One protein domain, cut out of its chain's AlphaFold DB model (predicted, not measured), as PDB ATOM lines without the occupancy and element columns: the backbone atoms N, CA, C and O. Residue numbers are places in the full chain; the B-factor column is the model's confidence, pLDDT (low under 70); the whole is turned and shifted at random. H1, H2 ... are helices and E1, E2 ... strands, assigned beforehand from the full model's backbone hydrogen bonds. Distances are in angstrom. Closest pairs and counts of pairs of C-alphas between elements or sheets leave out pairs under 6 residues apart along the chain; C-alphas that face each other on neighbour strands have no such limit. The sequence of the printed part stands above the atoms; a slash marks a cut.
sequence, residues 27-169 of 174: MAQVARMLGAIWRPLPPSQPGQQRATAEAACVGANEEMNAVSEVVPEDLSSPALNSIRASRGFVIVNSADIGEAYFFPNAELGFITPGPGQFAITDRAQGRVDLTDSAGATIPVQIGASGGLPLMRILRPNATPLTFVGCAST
ATOM      1  N   MET A  27       6.282  41.152 -29.644       86.19
ATOM      2  CA  MET A  27       6.569  39.907 -30.345       86.19
ATOM      3  C   MET A  27       8.021  39.468 -30.165       86.19
ATOM      4  O   MET A  27       8.265  38.295 -29.907       86.19
ATOM      5  N   ALA A  28       8.990  40.389 -30.199       88.00
ATOM      6  CA  ALA A  28      10.383  40.048 -29.909       88.00
ATOM      7  C   ALA A  28      10.599  39.642 -28.441       88.00
ATOM      8  O   ALA A  28      11.460  38.814 -28.149       88.00
ATOM      9  N   GLN A  29       9.834  40.199 -27.496       87.75
ATOM     10  CA  GLN A  29       9.869  39.739 -26.105       87.75
ATOM     11  C   GLN A  29       9.341  38.309 -25.982       87.75
ATOM     12  O   GLN A  29       9.978  37.486 -25.328       87.75
ATOM     13  N   VAL A  30       8.217  38.010 -26.630       90.19
ATOM     14  CA  VAL A  30       7.650  36.658 -26.649       90.19
ATOM     15  C   VAL A  30       8.579  35.680 -27.359       90.19
ATOM     16  O   VAL A  30       8.804  34.603 -26.821       90.19
ATOM     17  N   ALA A  31       9.209  36.073 -28.467       91.12
ATOM     18  CA  ALA A  31      10.244  35.284 -29.136       91.12
ATOM     19  C   ALA A  31      11.373  34.914 -28.162       91.12
ATOM     20  O   ALA A  31      11.715  33.747 -27.995       91.12
ATOM     21  N   ARG A  32      11.915  35.899 -27.428       89.06
ATOM     22  CA  ARG A  32      12.957  35.646 -26.417       89.06
ATOM     23  C   ARG A  32      12.488  34.717 -25.300       89.06
ATOM     24  O   ARG A  32      13.285  33.934 -24.806       89.06
ATOM     25  N   MET A  33      11.225  34.815 -24.892       90.00
ATOM     26  CA  MET A  33      10.665  33.927 -23.873       90.00
ATOM     27  C   MET A  33      10.449  32.509 -24.399       90.00
ATOM     28  O   MET A  33      10.685  31.570 -23.650       90.00
ATOM     29  N   LEU A  34      10.002  32.360 -25.649       93.56
ATOM     30  CA  LEU A  34       9.749  31.083 -26.320       93.56
ATOM     31  C   LEU A  34      11.030  30.321 -26.642       93.56
ATOM     32  O   LEU A  34      11.036  29.097 -26.535       93.56
ATOM     33  N   GLY A  35      12.073  31.043 -27.051       94.00
ATOM     34  CA  GLY A  35      13.340  30.492 -27.502       94.00
ATOM     35  C   GLY A  35      14.084  29.755 -26.393       94.00
ATOM     36  O   GLY A  35      14.927  30.331 -25.705       94.00
ATOM     37  N   ALA A  36      13.778  28.473 -26.226       95.88
ATOM     38  CA  ALA A  36      14.367  27.618 -25.216       95.88
ATOM     39  C   ALA A  36      14.195  26.132 -25.556       95.88
ATOM     40  O   ALA A  36      13.394  25.751 -26.414       95.88
ATOM     41  N   ILE A  37      14.892  25.280 -24.809       96.75
ATOM     42  CA  ILE A  37      14.454  23.902 -24.588       96.75
ATOM     43  C   ILE A  37      13.489  23.852 -23.400       96.75
ATOM     44  O   ILE A  37      13.841  24.153 -22.253       96.75
ATOM     45  N   TRP A  38      12.259  23.440 -23.692       97.88
ATOM     46  CA  TRP A  38      11.183  23.250 -22.731       97.88
ATOM     47  C   TRP A  38      11.132  21.793 -22.284       97.88
ATOM     48  O   TRP A  38      10.962  20.880 -23.092       97.88
ATOM     49  N   ARG A  39      11.290  21.549 -20.985       97.50
ATOM     50  CA  ARG A  39      11.324  20.204 -20.399       97.50
ATOM     51  C   ARG A  39      10.002  19.887 -19.732       97.50
ATOM     52  O   ARG A  39       9.550  20.729 -18.955       97.50
ATOM     53  N   PRO A  40       9.397  18.713 -19.981       96.50
ATOM     54  CA  PRO A  40       8.214  18.292 -19.246       96.50
ATOM     55  C   PRO A  40       8.457  18.418 -17.742       96.50
ATOM     56  O   PRO A  40       9.427  17.875 -17.211       96.50
ATOM     57  N   LEU A  41       7.590  19.168 -17.067       95.00
ATOM     58  CA  LEU A  41       7.648  19.368 -15.630       95.00
ATOM     59  C   LEU A  41       6.592  18.464 -14.982       95.00
ATOM     60  O   LEU A  41       5.396  18.760 -15.080       95.00
ATOM     61  N   PRO A  42       6.997  17.353 -14.344       87.94
ATOM     62  CA  PRO A  42       6.053  16.474 -13.676       87.94
ATOM     63  C   PRO A  42       5.437  17.167 -12.448       87.94
ATOM     64  O   PRO A  42       6.005  18.129 -11.921       87.94
ATOM     65  N   PRO A  43       4.288  16.673 -11.954       86.38
ATOM     66  CA  PRO A  43       3.729  17.134 -10.691       86.38
ATOM     67  C   PRO A  43       4.763  17.028  -9.563       86.38
ATOM     68  O   PRO A  43       5.381  15.981  -9.375       86.38
ATOM     69  N   SER A  44       4.936  18.107  -8.803       86.19
ATOM     70  CA  SER A  44       5.871  18.173  -7.675       86.19
ATOM     71  C   SER A  44       5.128  18.233  -6.345       86.19
ATOM     72  O   SER A  44       4.066  18.854  -6.248       86.19
ATOM     73  N   GLN A  45       5.721  17.671  -5.291       88.06
ATOM     74  CA  GLN A  45       5.228  17.878  -3.930       88.06
ATOM     75  C   GLN A  45       5.388  19.351  -3.500       88.06
ATOM     76  O   GLN A  45       6.295  20.041  -3.990       88.06
ATOM     77  N   PRO A  46       4.548  19.854  -2.574       85.25
ATOM     78  CA  PRO A  46       4.717  21.188  -2.002       85.25
ATOM     79  C   PRO A  46       6.147  21.405  -1.486       85.25
ATOM     80  O   PRO A  46       6.701  20.555  -0.794       85.25
ATOM     81  N   GLY A  47       6.760  22.533  -1.852       86.06
ATOM     82  CA  GLY A  47       8.135  22.879  -1.468       86.06
ATOM     83  C   GLY A  47       9.248  22.255  -2.325       86.06
ATOM     84  O   GLY A  47      10.383  22.708  -2.234       86.06
ATOM     85  N   GLN A  48       8.953  21.287  -3.201       90.06
ATOM     86  CA  GLN A  48       9.964  20.633  -4.054       90.06
ATOM     87  C   GLN A  48       9.999  21.151  -5.496       90.06
ATOM     88  O   GLN A  48      10.827  20.714  -6.289       90.06
ATOM     89  N   GLN A  49       9.134  22.106  -5.841       89.81
ATOM     90  CA  GLN A  49       8.933  22.543  -7.223       89.81
ATOM     91  C   GLN A  49      10.223  23.003  -7.914       89.81
ATOM     92  O   GLN A  49      10.440  22.690  -9.082       89.81
ATOM     93  N   ARG A  50      11.109  23.686  -7.180       90.88
ATOM     94  CA  ARG A  50      12.402  24.122  -7.713       90.88
ATOM     95  C   ARG A  50      13.345  22.954  -7.997       90.88
ATOM     96  O   ARG A  50      13.880  22.879  -9.093       90.88
ATOM     97  N   ALA A  51      13.491  22.023  -7.056       93.19
ATOM     98  CA  ALA A  51      14.331  20.843  -7.242       93.19
ATOM     99  C   ALA A  51      13.811  19.953  -8.385       93.19
ATOM    100  O   ALA A  51      14.595  19.445  -9.182       93.19
ATOM    101  N   THR A  52      12.487  19.807  -8.515       94.75
ATOM    102  CA  THR A  52      11.866  19.087  -9.640       94.75
ATOM    103  C   THR A  52      12.174  19.759 -10.979       94.75
ATOM    104  O   THR A  52      12.498  19.073 -11.946       94.75
ATOM    105  N   ALA A  53      12.104  21.090 -11.039       93.88
ATOM    106  CA  ALA A  53      12.444  21.848 -12.236       93.88
ATOM    107  C   ALA A  53      13.930  21.733 -12.604       93.88
ATOM    108  O   ALA A  53      14.253  21.439 -13.751       93.88
ATOM    109  N   GLU A  54      14.831  21.889 -11.633       93.50
ATOM    110  CA  GLU A  54      16.276  21.736 -11.838       93.50
ATOM    111  C   GLU A  54      16.622  20.320 -12.331       93.50
ATOM    112  O   GLU A  54      17.375  20.166 -13.292       93.50
ATOM    113  N   ALA A  55      15.993  19.286 -11.761       95.06
ATOM    114  CA  ALA A  55      16.146  17.907 -12.223       95.06
ATOM    115  C   ALA A  55      15.627  17.698 -13.660       95.06
ATOM    116  O   ALA A  55      16.256  16.984 -14.444       95.06
ATOM    117  N   ALA A  56      14.512  18.337 -14.036       95.75
ATOM    118  CA  ALA A  56      13.990  18.282 -15.404       95.75
ATOM    119  C   ALA A  56      14.960  18.911 -16.425       95.75
ATOM    120  O   ALA A  56      15.030  18.455 -17.573       95.75
ATOM    121  N   CYS A  57      15.737  19.910 -15.993       95.56
ATOM    122  CA  CYS A  57      16.734  20.611 -16.801       95.56
ATOM    123  C   CYS A  57      18.072  19.879 -16.965       95.56
ATOM    124  O   CYS A  57      18.894  20.304 -17.778       95.56
ATOM    125  N   VAL A  58      18.307  18.769 -16.260       95.50
ATOM    126  CA  VAL A  58      19.533  17.979 -16.442       95.50
ATOM    127  C   VAL A  58      19.614  17.446 -17.879       95.50
ATOM    128  O   VAL A  58      18.695  16.768 -18.359       95.50
ATOM    129  N   GLY A  59      20.733  17.732 -18.551       94.69
ATOM    130  CA  GLY A  59      20.989  17.325 -19.935       94.69
ATOM    131  C   GLY A  59      20.434  18.278 -21.004       94.69
ATOM    132  O   GLY A  59      20.411  17.927 -22.181       94.69
ATOM    133  N   ALA A  60      19.889  19.436 -20.612       95.12
ATOM    134  CA  ALA A  60      19.206  20.344 -21.534       95.12
ATOM    135  C   ALA A  60      20.140  20.948 -22.598       95.12
ATOM    136  O   ALA A  60      19.741  21.072 -23.754       95.12
ATOM    137  N   ASN A  61      21.375  21.296 -22.224       93.88
ATOM    138  CA  ASN A  61      22.352  21.866 -23.156       93.88
ATOM    139  C   ASN A  61      22.850  20.814 -24.148       93.88
ATOM    140  O   ASN A  61      22.962  21.089 -25.337       93.88
ATOM    141  N   GLU A  62      23.105  19.599 -23.671       93.94
ATOM    142  CA  GLU A  62      23.550  18.472 -24.485       93.94
ATOM    143  C   GLU A  62      22.502  18.111 -25.540       93.94
ATOM    144  O   GLU A  62      22.835  17.883 -26.698       93.94
ATOM    145  N   GLU A  63      21.222  18.114 -25.167       93.50
ATOM    146  CA  GLU A  63      20.134  17.869 -26.112       93.50
ATOM    147  C   GLU A  63      19.950  19.011 -27.113       93.50
ATOM    148  O   GLU A  63      19.716  18.756 -28.292       93.50
ATOM    149  N   MET A  64      20.083  20.262 -26.673       91.31
ATOM    150  CA  MET A  64      20.026  21.417 -27.569       91.31
ATOM    151  C   MET A  64      21.178  21.403 -28.587       91.31
ATOM    152  O   MET A  64      20.955  21.689 -29.763       91.31
ATOM    153  N   ASN A  65      22.378  20.997 -28.164       91.12
ATOM    154  CA  ASN A  65      23.516  20.781 -29.058       91.12
ATOM    155  C   ASN A  65      23.241  19.632 -30.036       91.12
ATOM    156  O   ASN A  65      23.422  19.811 -31.234       91.12
ATOM    157  N   ALA A  66      22.715  18.501 -29.558       91.31
ATOM    158  CA  ALA A  66      22.379  17.363 -30.413       91.31
ATOM    159  C   ALA A  66      21.323  17.707 -31.477       91.31
ATOM    160  O   ALA A  66      21.415  17.238 -32.608       91.31
ATOM    161  N   VAL A  67      20.330  18.545 -31.146       90.81
ATOM    162  CA  VAL A  67      19.384  19.073 -32.143       90.81
ATOM    163  C   VAL A  67      20.107  19.989 -33.130       90.81
ATOM    164  O   VAL A  67      19.922  19.845 -34.332       90.81
ATOM    165  N   SER A  68      20.966  20.888 -32.647       87.69
ATOM    166  CA  SER A  68      21.709  21.824 -33.503       87.69
ATOM    167  C   SER A  68      22.638  21.115 -34.496       87.69
ATOM    168  O   SER A  68      22.801  21.589 -35.613       87.69
ATOM    169  N   GLU A  69      23.206  19.964 -34.125       89.81
ATOM    170  CA  GLU A  69      24.064  19.147 -34.998       89.81
ATOM    171  C   GLU A  69      23.313  18.495 -36.166       89.81
ATOM    172  O   GLU A  69      23.916  18.206 -37.200       89.81
ATOM    173  N   VAL A  70      22.010  18.242 -36.012       90.19
ATOM    174  CA  VAL A  70      21.184  17.610 -37.056       90.19
ATOM    175  C   VAL A  70      20.324  18.610 -37.824       90.19
ATOM    176  O   VAL A  70      19.745  18.251 -38.851       90.19
ATOM    177  N   VAL A  71      20.222  19.852 -37.343       87.81
ATOM    178  CA  VAL A  71      19.542  20.935 -38.053       87.81
ATOM    179  C   VAL A  71      20.389  21.337 -39.268       87.81
ATOM    180  O   VAL A  71      21.552  21.702 -39.107       87.81
ATOM    181  N   PRO A  72      19.842  21.265 -40.495       85.75
ATOM    182  CA  PRO A  72      20.551  21.694 -41.692       85.75
ATOM    183  C   PRO A  72      20.820  23.202 -41.663       85.75
ATOM    184  O   PRO A  72      20.018  23.973 -41.141       85.75
ATOM    185  N   GLU A  73      21.912  23.626 -42.303       84.31
ATOM    186  CA  GLU A  73      22.207  25.053 -42.511       84.31
ATOM    187  C   GLU A  73      21.108  25.746 -43.334       84.31
ATOM    188  O   GLU A  73      20.764  26.900 -43.085       84.31
ATOM    189  N   ASP A  74      20.529  25.020 -44.298       83.19
ATOM    190  CA  ASP A  74      19.355  25.459 -45.042       83.19
ATOM    191  C   ASP A  74      18.077  25.177 -44.245       83.19
ATOM    192  O   ASP A  74      17.514  24.078 -44.277       83.19
ATOM    193  N   LEU A  75      17.598  26.209 -43.555       79.06
ATOM    194  CA  LEU A  75      16.382  26.155 -42.749       79.06
ATOM    195  C   LEU A  75      15.082  26.103 -43.580       79.06
ATOM    196  O   LEU A  75      13.996  25.999 -43.015       79.06
ATOM    197  N   SER A  76      15.164  26.133 -44.914       79.38
ATOM    198  CA  SER A  76      14.029  25.817 -45.794       79.38
ATOM    199  C   SER A  76      13.917  24.318 -46.106       79.38
ATOM    200  O   SER A  76      12.944  23.868 -46.719       79.38
ATOM    201  N   SER A  77      14.896  23.522 -45.665       81.94
ATOM    202  CA  SER A  77      14.972  22.099 -45.964       81.94
ATOM    203  C   SER A  77      13.788  21.314 -45.383       81.94
ATOM    204  O   SER A  77      13.545  21.359 -44.170       81.94
ATOM    205  N   PRO A  78      13.121  20.461 -46.187       84.44
ATOM    206  CA  PRO A  78      12.116  19.519 -45.694       84.44
ATOM    207  C   PRO A  78      12.641  18.559 -44.616       84.44
ATOM    208  O   PRO A  78      11.846  17.966 -43.887       84.44
ATOM    209  N   ALA A  79      13.968  18.403 -44.493       88.00
ATOM    210  CA  ALA A  79      14.589  17.573 -43.464       88.00
ATOM    211  C   ALA A  79      14.220  18.025 -42.042       88.00
ATOM    212  O   ALA A  79      14.107  17.177 -41.152       88.00
ATOM    213  N   LEU A  80      13.943  19.319 -41.836       89.25
ATOM    214  CA  LEU A  80      13.489  19.855 -40.551       89.25
ATOM    215  C   LEU A  80      12.228  19.154 -40.026       89.25
ATOM    216  O   LEU A  80      12.102  18.944 -38.822       89.25
ATOM    217  N   ASN A  81      11.346  18.697 -40.921       90.44
ATOM    218  CA  ASN A  81      10.098  18.011 -40.569       90.44
ATOM    219  C   ASN A  81      10.316  16.579 -40.038       90.44
ATOM    220  O   ASN A  81       9.358  15.876 -39.710       90.44
ATOM    221  N   SER A  82      11.565  16.117 -39.968       91.62
ATOM    222  CA  SER A  82      11.924  14.819 -39.386       91.62
ATOM    223  C   SER A  82      12.671  14.936 -38.058       91.62
ATOM    224  O   SER A  82      12.762  13.954 -37.318       91.62
ATOM    225  N   ILE A  83      13.174  16.128 -37.725       94.12
ATOM    226  CA  ILE A  83      14.002  16.345 -36.541       94.12
ATOM    227  C   ILE A  83      13.110  16.412 -35.307       94.12
ATOM    228  O   ILE A  83      12.156  17.186 -35.237       94.12
ATOM    229  N   ARG A  84      13.442  15.605 -34.302       95.69
ATOM    230  CA  ARG A  84      12.758  15.591 -33.011       95.69
ATOM    231  C   ARG A  84      13.772  15.699 -31.892       95.69
ATOM    232  O   ARG A  84      14.828  15.071 -31.940       95.69
ATOM    233  N   ALA A  85      13.423  16.469 -30.872       95.56
ATOM    234  CA  ALA A  85      14.170  16.473 -29.627       95.56
ATOM    235  C   ALA A  85      13.977  15.129 -28.904       95.56
ATOM    236  O   ALA A  85      12.975  14.434 -29.096       95.56
ATOM    237  N   SER A  86      14.933  14.731 -28.068       94.81
ATOM    238  CA  SER A  86      14.872  13.418 -27.416       94.81
ATOM    239  C   SER A  86      13.896  13.401 -26.238       94.81
ATOM    240  O   SER A  86      13.191  12.416 -26.025       94.81
ATOM    241  N   ARG A  87      13.829  14.490 -25.468       95.25
ATOM    242  CA  ARG A  87      13.081  14.568 -24.206       95.25
ATOM    243  C   ARG A  87      12.308  15.881 -24.044       95.25
ATOM    244  O   ARG A  87      11.376  15.915 -23.243       95.25
ATOM    245  N   GLY A  88      12.680  16.953 -24.745       95.19
ATOM    246  CA  GLY A  88      12.068  18.279 -24.607       95.19
ATOM    247  C   GLY A  88      11.238  18.733 -25.804       95.19
ATOM    248  O   GLY A  88      11.044  18.017 -26.775       95.19
ATOM    249  N   PHE A  89      10.769  19.970 -25.734       97.75
ATOM    250  CA  PHE A  89      10.312  20.727 -26.886       97.75
ATOM    251  C   PHE A  89      11.309  21.856 -27.121       97.75
ATOM    252  O   PHE A  89      11.388  22.786 -26.318       97.75
ATOM    253  N   VAL A  90      12.123  21.742 -28.169       96.88
ATOM    254  CA  VAL A  90      13.087  22.788 -28.520       96.88
ATOM    255  C   VAL A  90      12.408  23.771 -29.462       96.88
ATOM    256  O   VAL A  90      11.850  23.369 -30.483       96.88
ATOM    257  N   ILE A  91      12.457  25.051 -29.105       96.06
ATOM    258  CA  ILE A  91      11.982  26.150 -29.940       96.06
ATOM    259  C   ILE A  91      13.175  27.041 -30.258       96.06
ATOM    260  O   ILE A  91      13.768  27.636 -29.357       96.06
ATOM    261  N   VAL A  92      13.525  27.135 -31.537       92.25
ATOM    262  CA  VAL A  92      14.595  28.010 -32.029       92.25
ATOM    263  C   VAL A  92      13.954  29.185 -32.747       92.25
ATOM    264  O   VAL A  92      13.165  28.986 -33.663       92.25
ATOM    265  N   ASN A  93      14.265  30.410 -32.338       89.19
ATOM    266  CA  ASN A  93      13.704  31.592 -32.989       89.19
ATOM    267  C   ASN A  93      14.250  31.744 -34.414       89.19
ATOM    268  O   ASN A  93      15.444  31.541 -34.642       89.19
ATOM    269  N   SER A  94      13.383  32.138 -35.348       88.38
ATOM    270  CA  SER A  94      13.810  32.597 -36.671       88.38
ATOM    271  C   SER A  94      14.412  34.006 -36.585       88.38
ATOM    272  O   SER A  94      14.292  34.696 -35.568       88.38
ATOM    273  N   ALA A  95      15.051  34.445 -37.671       85.50
ATOM    274  CA  ALA A  95      15.404  35.851 -37.856       85.50
ATOM    275  C   ALA A  95      14.145  36.733 -37.966       85.50
ATOM    276  O   ALA A  95      14.157  37.889 -37.536       85.50
ATOM    277  N   ASP A  96      13.058  36.166 -38.491       87.25
ATOM    278  CA  ASP A  96      11.776  36.836 -38.649       87.25
ATOM    279  C   ASP A  96      10.945  36.788 -37.360       87.25
ATOM    280  O   ASP A  96      10.759  35.753 -36.713       87.25
ATOM    281  N   ILE A  97      10.435  37.953 -36.958       85.62
ATOM    282  CA  ILE A  97       9.638  38.093 -35.740       85.62
ATOM    283  C   ILE A  97       8.284  37.410 -35.934       85.62
ATOM    284  O   ILE A  97       7.545  37.739 -36.856       85.62
ATOM    285  N   GLY A  98       7.921  36.533 -34.996       90.19
ATOM    286  CA  GLY A  98       6.697  35.733 -35.088       90.19
ATOM    287  C   GLY A  98       6.914  34.373 -35.742       90.19
ATOM    288  O   GLY A  98       5.960  33.609 -35.838       90.19
ATOM    289  N   GLU A  99       8.148  34.044 -36.129       93.19
ATOM    290  CA  GLU A  99       8.509  32.745 -36.687       93.19
ATOM    291  C   GLU A  99       9.526  32.010 -35.807       93.19
ATOM    292  O   GLU A  99      10.387  32.609 -35.150       93.19
ATOM    293  N   ALA A 100       9.420  30.686 -35.781       94.25
ATOM    294  CA  ALA A 100      10.319  29.817 -35.035       94.25
ATOM    295  C   ALA A 100      10.347  28.408 -35.636       94.25
ATOM    296  O   ALA A 100       9.454  28.006 -36.374       94.25
ATOM    297  N   TYR A 101      11.364  27.637 -35.276       95.00
ATOM    298  CA  TYR A 101      11.481  26.224 -35.598       95.00
ATOM    299  C   TYR A 101      11.130  25.398 -34.371       95.00
ATOM    300  O   TYR A 101      11.653  25.622 -33.274       95.00
ATOM    301  N   PHE A 102      10.233  24.442 -34.565       96.88
ATOM    302  CA  PHE A 102       9.679  23.597 -33.525       96.88
ATOM    303  C   PHE A 102      10.248  22.187 -33.648       96.88
ATOM    304  O   PHE A 102      10.028  21.506 -34.646       96.88
ATOM    305  N   PHE A 103      10.935  21.719 -32.608       97.12
ATOM    306  CA  PHE A 103      11.447  20.350 -32.520       97.12
ATOM    307  C   PHE A 103      10.852  19.662 -31.279       97.12
ATOM    308  O   PHE A 103      11.474  19.625 -30.212       97.12
ATOM    309  N   PRO A 104       9.601  19.174 -31.370       97.56
ATOM    310  CA  PRO A 104       8.942  18.422 -30.305       97.56
ATOM    311  C   PRO A 104       9.611  17.065 -30.045       97.56
ATOM    312  O   PRO A 104      10.121  16.424 -30.968       97.56
ATOM    313  N   ASN A 105       9.534  16.576 -28.804       96.81
ATOM    314  CA  ASN A 105       9.824  15.177 -28.493       96.81
ATOM    315  C   ASN A 105       8.743  14.235 -29.046       96.81
ATOM    316  O   ASN A 105       7.713  14.655 -29.579       96.81
ATOM    317  N   ALA A 106       8.971  12.929 -28.906       94.81
ATOM    318  CA  ALA A 106       8.026  11.907 -29.355       94.81
ATOM    319  C   ALA A 106       6.658  11.974 -28.641       94.81
ATOM    320  O   ALA A 106       5.639  11.638 -29.239       94.81
ATOM    321  N   GLU A 107       6.613  12.431 -27.384       93.62
ATOM    322  CA  GLU A 107       5.364  12.562 -26.613       93.62
ATOM    323  C   GLU A 107       4.468  13.697 -27.131       93.62
ATOM    324  O   GLU A 107       3.242  13.643 -27.009       93.62
ATOM    325  N   LEU A 108       5.068  14.701 -27.769       95.88
ATOM    326  CA  LEU A 108       4.389  15.782 -28.477       95.88
ATOM    327  C   LEU A 108       4.115  15.413 -29.943       95.88
ATOM    328  O   LEU A 108       4.220  16.246 -30.838       95.88
ATOM    329  N   GLY A 109       3.730  14.159 -30.205       94.62
ATOM    330  CA  GLY A 109       3.454  13.645 -31.553       94.62
ATOM    331  C   GLY A 109       2.297  14.331 -32.295       94.62
ATOM    332  O   GLY A 109       2.149  14.130 -33.494       94.62
ATOM    333  N   PHE A 110       1.498  15.150 -31.602       94.44
ATOM    334  CA  PHE A 110       0.461  16.002 -32.194       94.44
ATOM    335  C   PHE A 110       0.993  17.345 -32.721       94.44
ATOM    336  O   PHE A 110       0.216  18.108 -33.285       94.44
ATOM    337  N   ILE A 111       2.278  17.644 -32.502       96.56
ATOM    338  CA  ILE A 111       2.974  18.802 -33.064       96.56
ATOM    339  C   ILE A 111       3.867  18.304 -34.200       96.56
ATOM    340  O   ILE A 111       4.696  17.398 -34.014       96.56
ATOM    341  N   THR A 112       3.706  18.900 -35.374       97.25
ATOM    342  CA  THR A 112       4.550  18.634 -36.536       97.25
ATOM    343  C   THR A 112       5.857  19.422 -36.400       97.25
ATOM    344  O   THR A 112       5.811  20.640 -36.217       97.25
ATOM    345  N   PRO A 113       7.032  18.766 -36.429       96.75
ATOM    346  CA  PRO A 113       8.307  19.473 -36.353       96.75
ATOM    347  C   PRO A 113       8.555  20.338 -37.597       96.75
ATOM    348  O   PRO A 113       7.992  20.079 -38.663       96.75
ATOM    349  N   GLY A 114       9.437  21.326 -37.467       95.44
ATOM    350  CA  GLY A 114       9.873  22.193 -38.561       95.44
ATOM    351  C   GLY A 114       9.493  23.665 -38.368       95.44
ATOM    352  O   GLY A 114       9.302  24.094 -37.226       95.44
ATOM    353  N   PRO A 115       9.444  24.461 -39.451       95.12
ATOM    354  CA  PRO A 115       9.128  25.883 -39.375       95.12
ATOM    355  C   PRO A 115       7.680  26.098 -38.937       95.12
ATOM    356  O   PRO A 115       6.768  25.394 -39.370       95.12
ATOM    357  N   GLY A 116       7.469  27.093 -38.094       95.62
ATOM    358  CA  GLY A 116       6.169  27.468 -37.578       95.62
ATOM    359  C   GLY A 116       6.107  28.946 -37.226       95.62
ATOM    360  O   GLY A 116       7.083  29.692 -37.334       95.62
ATOM    361  N   GLN A 117       4.927  29.366 -36.800       96.75
ATOM    362  CA  GLN A 117       4.633  30.744 -36.433       96.75
ATOM    363  C   GLN A 117       4.140  30.813 -34.994       96.75
ATOM    364  O   GLN A 117       3.732  29.810 -34.407       96.75
ATOM    365  N   PHE A 118       4.160  32.003 -34.412       96.19
ATOM    366  CA  PHE A 118       3.496  32.265 -33.150       96.19
ATOM    367  C   PHE A 118       2.844  33.643 -33.143       96.19
ATOM    368  O   PHE A 118       3.345  34.592 -33.746       96.19
ATOM    369  N   ALA A 119       1.734  33.759 -32.423       96.00
ATOM    370  CA  ALA A 119       0.986  35.001 -32.279       96.00
ATOM    371  C   ALA A 119       0.510  35.183 -30.836       96.00
ATOM    372  O   ALA A 119       0.071  34.238 -30.183       96.00
ATOM    373  N   ILE A 120       0.578  36.411 -30.325       95.25
ATOM    374  CA  ILE A 120       0.069  36.740 -28.990       95.25
ATOM    375  C   ILE A 120      -1.457  36.808 -29.058       95.25
ATOM    376  O   ILE A 120      -2.002  37.621 -29.801       95.25
ATOM    377  N   THR A 121      -2.140  35.992 -28.257       95.31
ATOM    378  CA  THR A 121      -3.610  35.948 -28.223       95.31
ATOM    379  C   THR A 121      -4.202  36.638 -27.002       95.31
ATOM    380  O   THR A 121      -5.240  37.284 -27.101       95.31
ATOM    381  N   ASP A 122      -3.528  36.566 -25.854       93.75
ATOM    382  CA  ASP A 122      -3.874  37.346 -24.663       93.75
ATOM    383  C   ASP A 122      -2.606  37.654 -23.868       93.75
ATOM    384  O   ASP A 122      -2.068  36.814 -23.139       93.75
ATOM    385  N   ARG A 123      -2.142  38.898 -23.978       86.69
ATOM    386  CA  ARG A 123      -0.946  39.377 -23.285       86.69
ATOM    387  C   ARG A 123      -1.081  39.303 -21.765       86.69
ATOM    388  O   ARG A 123      -0.121  38.929 -21.094       86.69
ATOM    389  N   ALA A 124      -2.233  39.681 -21.215       89.25
ATOM    390  CA  ALA A 124      -2.420  39.763 -19.767       89.25
ATOM    391  C   ALA A 124      -2.326  38.379 -19.113       89.25
ATOM    392  O   ALA A 124      -1.899  38.256 -17.966       89.25
ATOM    393  N   GLN A 125      -2.685  37.340 -19.865       90.50
ATOM    394  CA  GLN A 125      -2.617  35.953 -19.419       90.50
ATOM    395  C   GLN A 125      -1.356  35.214 -19.886       90.50
ATOM    396  O   GLN A 125      -1.171  34.058 -19.501       90.50
ATOM    397  N   GLY A 126      -0.503  35.848 -20.698       92.75
ATOM    398  CA  GLY A 126       0.660  35.208 -21.314       92.75
ATOM    399  C   GLY A 126       0.287  34.149 -22.353       92.75
ATOM    400  O   GLY A 126       1.032  33.186 -22.531       92.75
ATOM    401  N   ARG A 127      -0.881  34.271 -22.998       96.31
ATOM    402  CA  ARG A 127      -1.329  33.331 -24.029       96.31
ATOM    403  C   ARG A 127      -0.730  33.668 -25.382       96.31
ATOM    404  O   ARG A 127      -0.763  34.816 -25.833       96.31
ATOM    405  N   VAL A 128      -0.219  32.626 -26.014       96.50
ATOM    406  CA  VAL A 128       0.386  32.646 -27.336       96.50
ATOM    407  C   VAL A 128      -0.146  31.431 -28.076       96.50
ATOM    408  O   VAL A 128      -0.199  30.348 -27.504       96.50
ATOM    409  N   ASP A 129      -0.521  31.593 -29.331       97.62
ATOM    410  CA  ASP A 129      -0.822  30.464 -30.199       97.62
ATOM    411  C   ASP A 129       0.423  30.155 -31.021       97.62
ATOM    412  O   ASP A 129       1.002  31.060 -31.619       97.62
ATOM    413  N   LEU A 130       0.855  28.895 -31.015       97.81
ATOM    414  CA  LEU A 130       1.873  28.390 -31.933       97.81
ATOM    415  C   LEU A 130       1.160  27.760 -33.130       97.81
ATOM    416  O   LEU A 130       0.192  27.031 -32.940       97.81
ATOM    417  N   THR A 131       1.638  27.989 -34.342       98.19
ATOM    418  CA  THR A 131       1.157  27.320 -35.553       98.19
ATOM    419  C   THR A 131       2.289  26.474 -36.105       98.19
ATOM    420  O   THR A 131       3.321  27.018 -36.489       98.19
ATOM    421  N   ASP A 132       2.131  25.151 -36.091       97.00
ATOM    422  CA  ASP A 132       3.175  24.236 -36.555       97.00
ATOM    423  C   ASP A 132       3.290  24.176 -38.089       97.00
ATOM    424  O   ASP A 132       2.520  24.805 -38.819       97.00
ATOM    425  N   SER A 133       4.248  23.391 -38.588       94.69
ATOM    426  CA  SER A 133       4.525  23.257 -40.026       94.69
ATOM    427  C   SER A 133       3.390  22.608 -40.830       94.69
ATOM    428  O   SER A 133       3.360  22.722 -42.056       94.69
ATOM    429  N   ALA A 134       2.433  21.952 -40.163       95.81
ATOM    430  CA  ALA A 134       1.222  21.406 -40.773       95.81
ATOM    431  C   ALA A 134       0.020  22.368 -40.678       95.81
ATOM    432  O   ALA A 134      -1.070  22.038 -41.153       95.81
ATOM    433  N   GLY A 135       0.197  23.546 -40.072       96.44
ATOM    434  CA  GLY A 135      -0.855  24.535 -39.851       96.44
ATOM    435  C   GLY A 135      -1.721  24.268 -38.616       96.44
ATOM    436  O   GLY A 135      -2.738  24.941 -38.425       96.44
ATOM    437  N   ALA A 136      -1.360  23.303 -37.765       96.56
ATOM    438  CA  ALA A 136      -2.092  23.047 -36.531       96.56
ATOM    439  C   ALA A 136      -1.809  24.155 -35.511       96.56
ATOM    440  O   ALA A 136      -0.665  24.554 -35.313       96.56
ATOM    441  N   THR A 137      -2.858  24.643 -34.842       97.62
ATOM    442  CA  THR A 137      -2.733  25.668 -33.797       97.62
ATOM    443  C   THR A 137      -2.633  25.024 -32.416       97.62
ATOM    444  O   THR A 137      -3.511  24.264 -32.003       97.62
ATOM    445  N   ILE A 138      -1.571  25.358 -31.687       97.56
ATOM    446  CA  ILE A 138      -1.250  24.875 -30.348       97.56
ATOM    447  C   ILE A 138      -1.291  26.067 -29.386       97.56
ATOM    448  O   ILE A 138      -0.325  26.830 -29.311       97.56
ATOM    449  N   PRO A 139      -2.388  26.245 -28.633       97.69
ATOM    450  CA  PRO A 139      -2.473  27.322 -27.663       97.69
ATOM    451  C   PRO A 139      -1.544  27.026 -26.487       97.69
ATOM    452  O   PRO A 139      -1.626  25.971 -25.848       97.69
ATOM    453  N   VAL A 140      -0.669  27.972 -26.172       97.69
ATOM    454  CA  VAL A 140       0.245  27.901 -25.037       97.69
ATOM    455  C   VAL A 140       0.053  29.080 -24.094       97.69
ATOM    456  O   VAL A 140      -0.425  30.150 -24.461       97.69
ATOM    457  N   GLN A 141       0.433  28.873 -22.842       97.00
ATOM    458  CA  GLN A 141       0.540  29.921 -21.843       97.00
ATOM    459  C   GLN A 141       1.976  29.966 -21.332       97.00
ATOM    460  O   GLN A 141       2.472  28.959 -20.824       97.00
ATOM    461  N   ILE A 142       2.630  31.116 -21.446       94.50
ATOM    462  CA  ILE A 142       4.008  31.332 -21.005       94.50
ATOM    463  C   ILE A 142       3.994  32.252 -19.788       94.50
ATOM    464  O   ILE A 142       3.256  33.236 -19.736       94.50
ATOM    465  N   GLY A 143       4.823  31.947 -18.802       92.44
ATOM    466  CA  GLY A 143       4.970  32.775 -17.617       92.44
ATOM    467  C   GLY A 143       6.181  32.371 -16.798       92.44
ATOM    468  O   GLY A 143       7.107  31.734 -17.296       92.44
ATOM    469  N   ALA A 144       6.165  32.733 -15.521       91.19
ATOM    470  CA  ALA A 144       7.184  32.311 -14.578       91.19
ATOM    471  C   ALA A 144       6.582  32.048 -13.196       91.19
ATOM    472  O   ALA A 144       5.601  32.680 -12.805       91.19
ATOM    473  N   SER A 145       7.190  31.132 -12.446       86.81
ATOM    474  CA  SER A 145       6.861  30.877 -11.039       86.81
ATOM    475  C   SER A 145       8.135  30.615 -10.251       86.81
ATOM    476  O   SER A 145       8.982  29.838 -10.687       86.81
ATOM    477  N   GLY A 146       8.315  31.289  -9.111       83.50
ATOM    478  CA  GLY A 146       9.532  31.145  -8.302       83.50
ATOM    479  C   GLY A 146      10.830  31.472  -9.059       83.50
ATOM    480  O   GLY A 146      11.878  30.909  -8.747       83.50
ATOM    481  N   GLY A 147      10.752  32.337 -10.079       85.31
ATOM    482  CA  GLY A 147      11.869  32.680 -10.969       85.31
ATOM    483  C   GLY A 147      12.153  31.665 -12.082       85.31
ATOM    484  O   GLY A 147      13.087  31.873 -12.849       85.31
ATOM    485  N   LEU A 148      11.370  30.589 -12.195       89.38
ATOM    486  CA  LEU A 148      11.508  29.584 -13.250       89.38
ATOM    487  C   LEU A 148      10.592  29.927 -14.430       89.38
ATOM    488  O   LEU A 148       9.398  30.134 -14.192       89.38
ATOM    489  N   PRO A 149      11.093  29.961 -15.676       94.00
ATOM    490  CA  PRO A 149      10.247  30.131 -16.850       94.00
ATOM    491  C   PRO A 149       9.397  28.876 -17.053       94.00
ATOM    492  O   PRO A 149       9.907  27.755 -17.029       94.00
ATOM    493  N   LEU A 150       8.096  29.058 -17.260       95.25
ATOM    494  CA  LEU A 150       7.138  27.974 -17.442       95.25
ATOM    495  C   LEU A 150       6.356  28.160 -18.737       95.25
ATOM    496  O   LEU A 150       5.943  29.270 -19.070       95.25
ATOM    497  N   MET A 151       6.087  27.045 -19.407       97.25
ATOM    498  CA  MET A 151       5.153  26.965 -20.524       97.25
ATOM    499  C   MET A 151       4.086  25.928 -20.203       97.25
ATOM    500  O   MET A 151       4.368  24.873 -19.639       97.25
ATOM    501  N   ARG A 152       2.844  26.209 -20.583       97.06
ATOM    502  CA  ARG A 152       1.751  25.243 -20.543       97.06
ATOM    503  C   ARG A 152       1.157  25.104 -21.926       97.06
ATOM    504  O   ARG A 152       0.650  26.087 -22.450       97.06
ATOM    505  N   ILE A 153       1.155  23.899 -22.480       97.50
ATOM    506  CA  ILE A 153       0.363  23.602 -23.673       97.50
ATOM    507  C   ILE A 153      -1.073  23.365 -23.216       97.50
ATOM    508  O   ILE A 153      -1.353  22.429 -22.453       97.50
ATOM    509  N   LEU A 154      -1.973  24.244 -23.644       96.06
ATOM    510  CA  LEU A 154      -3.384  24.204 -23.303       96.06
ATOM    511  C   LEU A 154      -4.070  23.181 -24.211       96.06
ATOM    512  O   LEU A 154      -3.950  23.228 -25.430       96.06
ATOM    513  N   ARG A 155      -4.788  22.225 -23.617       91.75
ATOM    514  CA  ARG A 155      -5.477  21.168 -24.363       91.75
ATOM    515  C   ARG A 155      -6.971  21.223 -24.036       91.75
ATOM    516  O   ARG A 155      -7.306  21.048 -22.868       91.75
ATOM    517  N   PRO A 156      -7.866  21.448 -25.016       80.00
ATOM    518  CA  PRO A 156      -9.294  21.664 -24.756       80.00
ATOM    519  C   PRO A 156      -9.971  20.552 -23.944       80.00
ATOM    520  O   PRO A 156     -10.840  20.832 -23.130       80.00
ATOM    521  N   ASN A 157      -9.532  19.302 -24.128       87.06
ATOM    522  CA  ASN A 157     -10.147  18.116 -23.525       87.06
ATOM    523  C   ASN A 157      -9.158  17.278 -22.696       87.06
ATOM    524  O   ASN A 157      -9.375  16.087 -22.487       87.06
ATOM    525  N   ALA A 158      -8.037  17.862 -22.267       89.94
ATOM    526  CA  ALA A 158      -7.029  17.140 -21.499       89.94
ATOM    527  C   ALA A 158      -6.294  18.065 -20.530       89.94
ATOM    528  O   ALA A 158      -6.249  19.279 -20.709       89.94
ATOM    529  N   THR A 159      -5.659  17.483 -19.514       91.38
ATOM    530  CA  THR A 159      -4.820  18.244 -18.584       91.38
ATOM    531  C   THR A 159      -3.739  19.008 -19.358       91.38
ATOM    532  O   THR A 159      -3.072  18.400 -20.207       91.38
ATOM    533  N   PRO A 160      -3.531  20.309 -19.091       94.25
ATOM    534  CA  PRO A 160      -2.446  21.054 -19.708       94.25
ATOM    535  C   PRO A 160      -1.098  20.388 -19.440       94.25
ATOM    536  O   PRO A 160      -0.813  19.986 -18.310       94.25
ATOM    537  N   LEU A 161      -0.266  20.287 -20.472       96.06
ATOM    538  CA  LEU A 161       1.104  19.805 -20.315       96.06
ATOM    539  C   LEU A 161       1.947  20.972 -19.819       96.06
ATOM    540  O   LEU A 161       1.928  22.032 -20.438       96.06
ATOM    541  N   THR A 162       2.638  20.801 -18.697       96.56
ATOM    542  CA  THR A 162       3.462  21.858 -18.102       96.56
ATOM    543  C   THR A 162       4.926  21.574 -18.378       96.56
ATOM    544  O   THR A 162       5.370  20.434 -18.265       96.56
ATOM    545  N   PHE A 163       5.662  22.621 -18.719       97.62
ATOM    546  CA  PHE A 163       7.073  22.580 -19.041       97.62
ATOM    547  C   PHE A 163       7.819  23.664 -18.276       97.62
ATOM    548  O   PHE A 163       7.256  24.715 -17.965       97.62
ATOM    549  N   VAL A 164       9.100  23.419 -18.027       97.25
ATOM    550  CA  VAL A 164      10.061  24.415 -17.549       97.25
ATOM    551  C   VAL A 164      11.062  24.740 -18.653       97.25
ATOM    552  O   VAL A 164      11.511  23.841 -19.363       97.25
ATOM    553  N   GLY A 165      11.395  26.017 -18.824       96.56
ATOM    554  CA  GLY A 165      12.458  26.449 -19.733       96.56
ATOM    555  C   GLY A 165      13.825  26.278 -19.069       96.56
ATOM    556  O   GLY A 165      14.030  26.760 -17.954       96.56
ATOM    557  N   CYS A 166      14.750  25.582 -19.726       93.69
ATOM    558  CA  CYS A 166      16.018  25.182 -19.100       93.69
ATOM    559  C   CYS A 166      17.255  25.833 -19.708       93.69
ATOM    560  O   CYS A 166      18.150  26.247 -18.979       93.69
ATOM    561  N   ALA A 167      17.303  25.935 -21.033       83.75
ATOM    562  CA  ALA A 167      18.380  26.600 -21.748       83.75
ATOM    563  C   ALA A 167      17.776  27.456 -22.858       83.75
ATOM    564  O   ALA A 167      16.847  27.009 -23.529       83.75
ATOM    565  N   SER A 168      18.263  28.686 -22.997       80.00
ATOM    566  CA  SER A 168      17.805  29.637 -24.014       80.00
ATOM    567  C   SER A 168      18.397  29.277 -25.373       80.00
ATOM    568  O   SER A 168      19.592  29.008 -25.461       80.00
ATOM    569  N   THR A 169      17.585  29.336 -26.429       67.06
ATOM    570  CA  THR A 169      18.061  29.276 -27.826       67.06
ATOM    571  C   THR A 169      18.423  30.662 -28.365       67.06
ATOM    572  O   THR A 169      18.968  30.788 -29.459       67.06
TER     573      THR A 169
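Overview. This is residues 27 to 169 of the 174 residues of an uncharacterized protein of alpha proteobacterium U9-1i (UniProt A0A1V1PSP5). The model is a closed barrel of eight antiparallel strands, E1 to E8, with the short helix H1 capping one of its ends. H2 and H3 follow one another along the outside of the barrel wall, and the small helix H4 sits near the start of E4. The printed part has 143 residues, with four named helices and eight named strands in the order H1 E1 H2 H3 H4 E2 E3 E4 E5 E6 E7 E8; the class is mixed, helices and strands. Strands E2 to E8 form a meander, each strand the antiparallel neighbour of the one before, and E1 closes the ring between E8 and E2. The whole is compact, with a radius of gyration of the C-alphas of 14.3 A and spans of 45 by 33 by 29 A.

Along the chain. The barrel begins with E1, residues 36 to 40, with C-alpha 36 at (14.367, 27.618, -25.216). E2 is residues 89 to 93, E3 residues 99 to 104 and E5 residues 127 to 131. The longer strands are E4, residues 114 to 122, 24.7 A from first to last C-alpha; E6, residues 137 to 145, 25.2 A; E7, residues 148 to 155, 22.0 A; and E8, residues 158 to 168, 27.9 A, which ends with C-alpha 168 at (17.805, 29.637, -24.014). Of the helices, H1 is residues 27 to 34, with C-alpha 27 at (6.569, 39.907, -30.345); H2 is residues 49 to 56, 10.5 A long; H3 is residues 60 to 70, 15.9 A long; and H4 is residues 78 to 82.

Arrangement. Round the barrel, E1 and E2 are antiparallel neighbours, with N 38 and O 89 within hydrogen-bond range at 2.8 A. E2 and E3 form a hairpin, with N 92 and O 101 at 3.0 A, and so do E3 and E4, with N 102 and O 114 at 2.8 A. The pairing of E4 is staggered: residues 114 to 117 pair with E3 and residues 117 to 122 with E5. The hairpin of E4 and E5 has N 119 and O 129 at 2.9 A, that of E5 and E6 N 130 and O 138 at 2.9 A, that of E6 and E7 N 143 and O 150 at 2.9 A, and that of E7 and E8 N 153 and O 161 at 2.9 A. E8 and E1 close the ring at 139 degrees between their directions, with N 39 and O 164 at 2.8 A. H3 is on the barrel, outside it, at a height over the sheet of 9.7 A. It lies over E1 and E2 and runs across the strands, only just, at 62 degrees to E1 on the local plane; its closest C-alphas to E8 are those of Ala 60 and Cys 166, 6.3 A. H2 is on the barrel, outside it, at 9.2 A; it lies only just over E7 and E8, with 3 of its 8 C-alphas on each, and runs across the strands at 84 degrees to E7 on the local plane. H1 is on the barrel, outside it, at 6.3 A, and over none of the strands, only just, with 2 C-alphas on E4; the closest C-alphas of H1 and E2 are those of Ala 31 and Asn 93, 6.4 A. H4 is on the barrel too, and its closest C-alphas to E4 are those of Asn 81 and Gly 114, 4.6 A. H2 and H3 are apart, as are H3 and H4. Every O i to N i+4 pair is within hydrogen-bond range in H1 and H2; H3 has 6 of 7, and H4 has 0 of 1, beside 2 of 2 O i to N i+3 pairs.

Size, cuts and confidence. The two C-alphas farthest apart are those of Pro 46 and Asp 74, 45.7 A. The printed part, residues 27 to 169, has no cut, and no link is long. The mean pLDDT of the printed part is 92.3, and residue 169 is the one printed residue under 70.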